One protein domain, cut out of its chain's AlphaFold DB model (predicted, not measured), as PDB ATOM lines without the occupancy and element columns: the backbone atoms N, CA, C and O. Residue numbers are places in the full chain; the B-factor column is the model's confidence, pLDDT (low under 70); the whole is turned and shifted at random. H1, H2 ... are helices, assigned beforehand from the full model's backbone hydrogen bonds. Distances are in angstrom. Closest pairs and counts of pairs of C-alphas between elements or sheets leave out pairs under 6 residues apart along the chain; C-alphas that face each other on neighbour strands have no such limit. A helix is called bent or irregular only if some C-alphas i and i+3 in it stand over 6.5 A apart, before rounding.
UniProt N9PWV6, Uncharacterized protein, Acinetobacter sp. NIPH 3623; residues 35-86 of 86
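AT A GLANCE: This is residues 35 to 86 of the 86 residues of an uncharacterized protein of Acinetobacter sp. NIPH 3623 (UniProt N9PWV6). Three helices stand in a bent row, with H2 in the middle, the short H1 on one side of it and H3 on the other. H1 runs nearly alongside H2, while H2 and H3 make a helical hairpin whose arms cross at a marked slant; the long link of residues 44 to 54 folds back over one side of the row. The printed part has 52 residues with three named helices, in the order H1, H2, H3, and no named strand, and its class is all helix. It is compact, with a radius of gyration of the C-alphas of 10.4 A, and its C-alphas span 29 by 21 by 15 A, the longest span running across the row from H1 to H3.

IN THESE COORDINATES: The printed part begins at Pro 35, and H1 follows as residues 37 to 43, from C-alpha 37 at (22.786, 6.782, 29.898), 10.1 A from first to last C-alpha. After residues 44 to 54 comes H2, residues 55 to 67, 19.5 A long from its first C-alpha at (23.314, 11.251, 21.193). H2 is irregular: C-alphas 56 and 59 are 7.5 A apart, against about 5 A in a regular helix, and its line is a rough one. H3 is residues 73 to 85, 18.6 A from first to last C-alpha, and its last C-alpha stands at (17.150, 16.832, 11.643).

HOW THE PARTS SIT: H1 and H2 touch, with the closest C-alphas those of Val 40 and Leu 59, 6.1 A apart. They run the same way at a shallow tilt of 14 degrees. H2 touches H1 with residues 58 to 63 alone. H2 and H3 touch, with the closest C-alphas those of Cys 64 and Cys 80, 5.8 A apart. They run opposite ways at a steep tilt of 43 degrees and form a helical hairpin. H1 and H3 are apart. In H1 and H3 every O i to N i+4 pair is within hydrogen-bond range; in H2, 7 of 9 are.

THE WHOLE: The two C-alphas farthest apart are those of Arg 36 and Asp 72, at 29.8 A, and the first and last printed C-alphas, of Pro 35 and Lys 86, are 20.1 A apart. The printed part has no cut and ends at Lys 86, the chain's last residue. The link from H1 to H2, with 11 residues, is long, and the link from H2 to H3, with 5 residues, is tight. The mean pLDDT of the printed part is 87.5, and residues 35 and 86 are under 70.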
ATOM      1  N   PRO A  35      22.718  13.855  27.949       69.31
ATOM      2  CA  PRO A  35      21.810  13.084  28.787       69.31
ATOM      3  C   PRO A  35      22.531  11.880  29.399       69.31
ATOM      4  O   PRO A  35      23.429  11.287  28.788       69.31
ATOM      5  N   ARG A  36      22.170  11.521  30.635       77.25
ATOM      6  CA  ARG A  36      22.765  10.353  31.296       77.25
ATOM      7  C   ARG A  36      22.270   9.082  30.616       77.25
ATOM      8  O   ARG A  36      21.095   8.989  30.291       77.25
ATOM      9  N   LEU A  37      23.143   8.081  30.490       76.44
ATOM     10  CA  LEU A  37      22.786   6.782  29.898       76.44
ATOM     11  C   LEU A  37      21.532   6.173  30.542       76.44
ATOM     12  O   LEU A  37      20.636   5.742  29.836       76.44
ATOM     13  N   VAL A  38      21.423   6.243  31.873       82.12
ATOM     14  CA  VAL A  38      20.260   5.733  32.626       82.12
ATOM     15  C   VAL A  38      18.947   6.396  32.202       82.12
ATOM     16  O   VAL A  38      17.917   5.738  32.154       82.12
ATOM     17  N   GLU A  39      18.986   7.696  31.914       77.94
ATOM     18  CA  GLU A  39      17.814   8.476  31.506       77.94
ATOM     19  C   GLU A  39      17.425   8.156  30.059       77.94
ATOM     20  O   GLU A  39      16.247   8.029  29.740       77.94
ATOM     21  N   VAL A  40      18.423   7.942  29.197       82.19
ATOM     22  CA  VAL A  40      18.210   7.455  27.831       82.19
ATOM     23  C   VAL A  40      17.580   6.065  27.849       82.19
ATOM     24  O   VAL A  40      16.566   5.859  27.193       82.19
ATOM     25  N   ASP A  41      18.120   5.133  28.630       82.00
ATOM     26  CA  ASP A  41      17.618   3.758  28.694       82.00
ATOM     27  C   ASP A  41      16.173   3.689  29.213       82.00
ATOM     28  O   ASP A  41      15.381   2.885  28.718       82.00
ATOM     29  N   SER A  42      15.806   4.531  30.186       85.62
ATOM     30  CA  SER A  42      14.440   4.562  30.718       85.62
ATOM     31  C   SER A  42      13.435   5.171  29.742       85.62
ATOM     32  O   SER A  42      12.351   4.621  29.565       85.62
ATOM     33  N   GLU A  43      13.784   6.289  29.106       85.31
ATOM     34  CA  GLU A  43      12.879   7.042  28.223       85.31
ATOM     35  C   GLU A  43      12.804   6.458  26.804       85.31
ATOM     36  O   GLU A  43      11.841   6.698  26.080       85.31
ATOM     37  N   CYS A  44      13.811   5.687  26.391       90.19
ATOM     38  CA  CYS A  44      13.869   5.017  25.090       90.19
ATOM     39  C   CYS A  44      13.548   3.522  25.165       90.19
ATOM     40  O   CYS A  44      13.823   2.781  24.217       90.19
ATOM     41  N   TYR A  45      12.982   3.051  26.276       87.62
ATOM     42  CA  TYR A  45      12.680   1.637  26.445       87.62
ATOM     43  C   TYR A  45      11.713   1.136  25.355       87.62
ATOM     44  O   TYR A  45      10.564   1.569  25.258       87.62
ATOM     45  N   GLY A  46      12.181   0.192  24.532       85.50
ATOM     46  CA  GLY A  46      11.406  -0.376  23.422       85.50
ATOM     47  C   GLY A  46      11.406   0.455  22.130       85.50
ATOM     48  O   GLY A  46      10.613   0.165  21.231       85.50
ATOM     49  N   VAL A  47      12.275   1.465  22.014       90.50
ATOM     50  CA  VAL A  47      12.457   2.278  20.802       90.50
ATOM     51  C   VAL A  47      13.757   1.898  20.089       90.50
ATOM     52  O   VAL A  47      14.835   1.931  20.677       90.50
ATOM     53  N   ASP A  48      13.668   1.597  18.792       90.44
ATOM     54  CA  ASP A  48      14.829   1.275  17.954       90.44
ATOM     55  C   ASP A  48      15.507   2.567  17.461       90.44
ATOM     56  O   ASP A  48      15.245   3.041  16.355       90.44
ATOM     57  N   VAL A  49      16.358   3.191  18.278       89.06
ATOM     58  CA  VAL A  49      16.984   4.477  17.919       89.06
ATOM     59  C   VAL A  49      17.969   4.307  16.745       89.06
ATOM     60  O   VAL A  49      18.942   3.556  16.868       89.06
ATOM     61  N   PRO A  50      17.781   5.010  15.609       87.88
ATOM     62  CA  PRO A  50      18.709   4.941  14.483       87.88
ATOM     63  C   PRO A  50      20.082   5.525  14.831       87.88
ATOM     64  O   PRO A  50      20.176   6.566  15.476       87.88
ATOM     65  N   GLN A  51      21.155   4.923  14.305       86.50
ATOM     66  CA  GLN A  51      22.530   5.416  14.509       86.50
ATOM     67  C   GLN A  51      22.793   6.807  13.906       86.50
ATOM     68  O   GLN A  51      23.812   7.423  14.205       86.50
ATOM     69  N   THR A  52      21.900   7.300  13.046       87.94
ATOM     70  CA  THR A  52      21.980   8.639  12.450       87.94
ATOM     71  C   THR A  52      21.579   9.751  13.422       87.94
ATOM     72  O   THR A  52      21.905  10.910  13.176       87.94
ATOM     73  N   ILE A  53      20.889   9.428  14.523       86.81
ATOM     74  CA  ILE A  53      20.473  10.408  15.529       86.81
ATOM     75  C   ILE A  53      21.643  10.710  16.468       86.81
ATOM     76  O   ILE A  53      22.189   9.821  17.119       86.81
ATOM     77  N   GLU A  54      22.009  11.989  16.574       86.25
ATOM     78  CA  GLU A  54      23.015  12.446  17.537       86.25
ATOM     79  C   GLU A  54      22.605  12.095  18.974       86.25
ATOM     80  O   GLU A  54      21.454  12.302  19.363       86.25
ATOM     81  N   TYR A  55      23.561  11.650  19.798       82.44
ATOM     82  CA  TYR A  55      23.314  11.251  21.193       82.44
ATOM     83  C   TYR A  55      22.575  12.327  22.013       82.44
ATOM     84  O   TYR A  55      21.692  12.025  22.813       82.44
ATOM     85  N   SER A  56      22.884  13.603  21.768       81.75
ATOM     86  CA  SER A  56      22.233  14.760  22.400       81.75
ATOM     87  C   SER A  56      20.737  14.886  22.086       81.75
ATOM     88  O   SER A  56      20.016  15.540  22.836       81.75
ATOM     89  N   LYS A  57      20.262  14.272  20.997       86.25
ATOM     90  CA  LYS A  57      18.881  14.345  20.504       86.25
ATOM     91  C   LYS A  57      18.089  13.050  20.711       86.25
ATOM     92  O   LYS A  57      16.899  13.015  20.402       86.25
ATOM     93  N   VAL A  58      18.711  12.000  21.252       89.38
ATOM     94  CA  VAL A  58      18.083  10.679  21.429       89.38
ATOM     95  C   VAL A  58      16.816  10.758  22.282       89.38
ATOM     96  O   VAL A  58      15.781  10.240  21.874       89.38
ATOM     97  N   LEU A  59      16.848  11.486  23.403       89.00
ATOM     98  CA  LEU A  59      15.664  11.659  24.255       89.00
ATOM     99  C   LEU A  59      14.496  12.323  23.509       89.00
ATOM    100  O   LEU A  59      13.348  11.910  23.656       89.00
ATOM    101  N   HIS A  60      14.778  13.320  22.663       88.75
ATOM    102  CA  HIS A  60      13.747  13.954  21.838       88.75
ATOM    103  C   HIS A  60      13.164  12.987  20.805       88.75
ATOM    104  O   HIS A  60      11.957  13.007  20.565       88.75
ATOM    105  N   PHE A  61      13.990  12.108  20.235       91.94
ATOM    106  CA  PHE A  61      13.530  11.075  19.309       91.94
ATOM    107  C   PHE A  61      12.596  10.082  19.992       91.94
ATOM    108  O   PHE A  61      11.483   9.865  19.515       91.94
ATOM    109  N   CYS A  62      13.001   9.539  21.136       92.19
ATOM    110  CA  CYS A  62      12.188   8.584  21.884       92.19
ATOM    111  C   CYS A  62      10.872   9.211  22.346       92.19
ATOM    112  O   CYS A  62       9.803   8.635  22.137       92.19
ATOM    113  N   SER A  63      10.924  10.450  22.841       91.62
ATOM    114  CA  SER A  63       9.729  11.221  23.178       91.62
ATOM    115  C   SER A  63       8.788  11.388  21.976       91.62
ATOM    116  O   SER A  63       7.585  11.162  22.109       91.62
ATOM    117  N   CYS A  64       9.306  11.693  20.780       93.00
ATOM    118  CA  CYS A  64       8.493  11.777  19.562       93.00
ATOM    119  C   CYS A  64       7.803  10.444  19.239       93.00
ATOM    120  O   CYS A  64       6.596  10.420  18.998       93.00
ATOM    121  N   ILE A  65       8.532   9.324  19.296       94.62
ATOM    122  CA  ILE A  65       7.984   7.989  19.015       94.62
ATOM    123  C   ILE A  65       6.846   7.624  19.978       94.62
ATOM    124  O   ILE A  65       5.841   7.058  19.543       94.62
ATOM    125  N   HIS A  66       6.983   7.955  21.264       92.56
ATOM    126  CA  HIS A  66       5.976   7.650  22.281       92.56
ATOM    127  C   HIS A  66       4.748   8.565  22.235       92.56
ATOM    128  O   HIS A  66       3.659   8.140  22.615       92.56
ATOM    129  N   THR A  67       4.905   9.809  21.784       91.44
ATOM    130  CA  THR A  67       3.835  10.818  21.834       91.44
ATOM    131  C   THR A  67       3.030  10.920  20.547       91.44
ATOM    132  O   THR A  67       1.873  11.343  20.584       91.44
ATOM    133  N   ILE A  68       3.605  10.548  19.404       92.62
ATOM    134  CA  ILE A  68       2.955  10.783  18.120       92.62
ATOM    135  C   ILE A  68       1.889   9.732  17.783       92.62
ATOM    136  O   ILE A  68       2.112   8.523  17.850       92.62
ATOM    137  N   ALA A  69       0.728  10.214  17.337       92.25
ATOM    138  CA  ALA A  69      -0.445   9.406  17.007       92.25
ATOM    139  C   ALA A  69      -0.426   8.837  15.570       92.25
ATOM    140  O   ALA A  69      -1.458   8.778  14.910       92.25
ATOM    141  N   ILE A  70       0.747   8.446  15.064       92.88
ATOM    142  CA  ILE A  70       0.868   7.724  13.786       92.88
ATOM    143  C   ILE A  70       0.802   6.223  14.090       92.88
ATOM    144  O   ILE A  70       1.516   5.742  14.969       92.88
ATOM    145  N   GLU A  71      -0.052   5.465  13.404       90.88
ATOM    146  CA  GLU A  71      -0.171   4.017  13.639       90.88
ATOM    147  C   GLU A  71       0.934   3.226  12.932       90.88
ATOM    148  O   GLU A  71       1.535   2.331  13.532       90.88
ATOM    149  N   ASP A  72       1.258   3.589  11.687       95.38
ATOM    150  CA  ASP A  72       2.293   2.910  10.913       95.38
ATOM    151  C   ASP A  72       3.694   3.157  11.500       95.38
ATOM    152  O   ASP A  72       4.142   4.296  11.669       95.38
ATOM    153  N   LYS A  73       4.415   2.071  11.817       89.69
ATOM    154  CA  LYS A  73       5.747   2.159  12.441       89.69
ATOM    155  C   LYS A  73       6.747   2.847  11.508       89.69
ATOM    156  O   LYS A  73       7.546   3.653  11.979       89.69
ATOM    157  N   ALA A  74       6.730   2.553  10.209       92.69
ATOM    158  CA  ALA A  74       7.718   3.099   9.281       92.69
ATOM    159  C   ALA A  74       7.514   4.606   9.065       92.69
ATOM    160  O   ALA A  74       8.473   5.380   9.122       92.69
ATOM    161  N   GLU A  75       6.267   5.036   8.890       93.94
ATOM    162  CA  GLU A  75       5.886   6.439   8.768       93.94
ATOM    163  C   GLU A  75       6.218   7.219  10.042       93.94
ATOM    164  O   GLU A  75       6.839   8.281   9.971       93.94
ATOM    165  N   LYS A  76       5.906   6.655  11.212       93.81
ATOM    166  CA  LYS A  76       6.236   7.236  12.517       93.81
ATOM    167  C   LYS A  76       7.728   7.514  12.667       93.81
ATOM    168  O   LYS A  76       8.129   8.624  13.013       93.81
ATOM    169  N   TYR A  77       8.555   6.511  12.384       93.12
ATOM    170  CA  TYR A  77      10.006   6.634  12.498       93.12
ATOM    171  C   TYR A  77      10.559   7.643  11.490       93.12
ATOM    172  O   TYR A  77      11.412   8.460  11.844       93.12
ATOM    173  N   ARG A  78      10.035   7.657  10.258       93.69
ATOM    174  CA  ARG A  78      10.413   8.642   9.238       93.69
ATOM    175  C   ARG A  78      10.066  10.067   9.669       93.69
ATOM    176  O   ARG A  78      10.900  10.959   9.529       93.69
ATOM    177  N   TYR A  79       8.872  10.271  10.220       93.19
ATOM    178  CA  TYR A  79       8.429  11.569  10.719       93.19
ATOM    179  C   TYR A  79       9.318  12.073  11.862       93.19
ATOM    180  O   TYR A  79       9.792  13.210  11.823       93.19
ATOM    181  N   CYS A  80       9.567  11.231  12.869       92.62
ATOM    182  CA  CYS A  80      10.357  11.623  14.036       92.62
ATOM    183  C   CYS A  80      11.830  11.858  13.690       92.62
ATOM    184  O   CYS A  80      12.435  12.781  14.227       92.62
ATOM    185  N   THR A  81      12.387  11.098  12.743       92.75
ATOM    186  CA  THR A  81      13.744  11.342  12.228       92.75
ATOM    187  C   THR A  81      13.821  12.711  11.547       92.75
ATOM    188  O   THR A  81      14.626  13.555  11.935       92.75
ATOM    189  N   HIS A  82      12.911  12.991  10.607       90.94
ATOM    190  CA  HIS A  82      12.894  14.258   9.868       90.94
ATOM    191  C   HIS A  82      12.635  15.480  10.768       90.94
ATOM    192  O   HIS A  82      13.154  16.565  10.522       90.94
ATOM    193  N   SER A  83      11.833  15.323  11.823       85.81
ATOM    194  CA  SER A  83      11.521  16.415  12.758       85.81
ATOM    195  C   SER A  83      12.708  16.823  13.636       85.81
ATOM    196  O   SER A  83      12.707  17.926  14.169       85.81
ATOM    197  N   ILE A  84      13.708  15.953  13.783       85.56
ATOM    198  CA  ILE A  84      14.872  16.150  14.662       85.56
ATOM    199  C   ILE A  84      16.118  16.602  13.887       85.56
ATOM    200  O   ILE A  84      17.036  17.209  14.454       85.56
ATOM    201  N   GLU A  85      16.146  16.326  12.584       75.19
ATOM    202  CA  GLU A  85      17.150  16.832  11.643       75.19
ATOM    203  C   GLU A  85      16.927  18.303  11.253       75.19
ATOM    204  O   GLU A  85      17.869  18.951  10.795       75.19
ATOM    205  N   LYS A  86      15.712  18.828  11.447       59.53
ATOM    206  CA  LYS A  86      15.334  20.215  11.141       59.53
ATOM    207  C   LYS A  86      15.758  21.198  12.234       59.53
ATOM    208  O   LYS A  86      16.106  22.341  11.862       59.53
TER     209      LYS A  86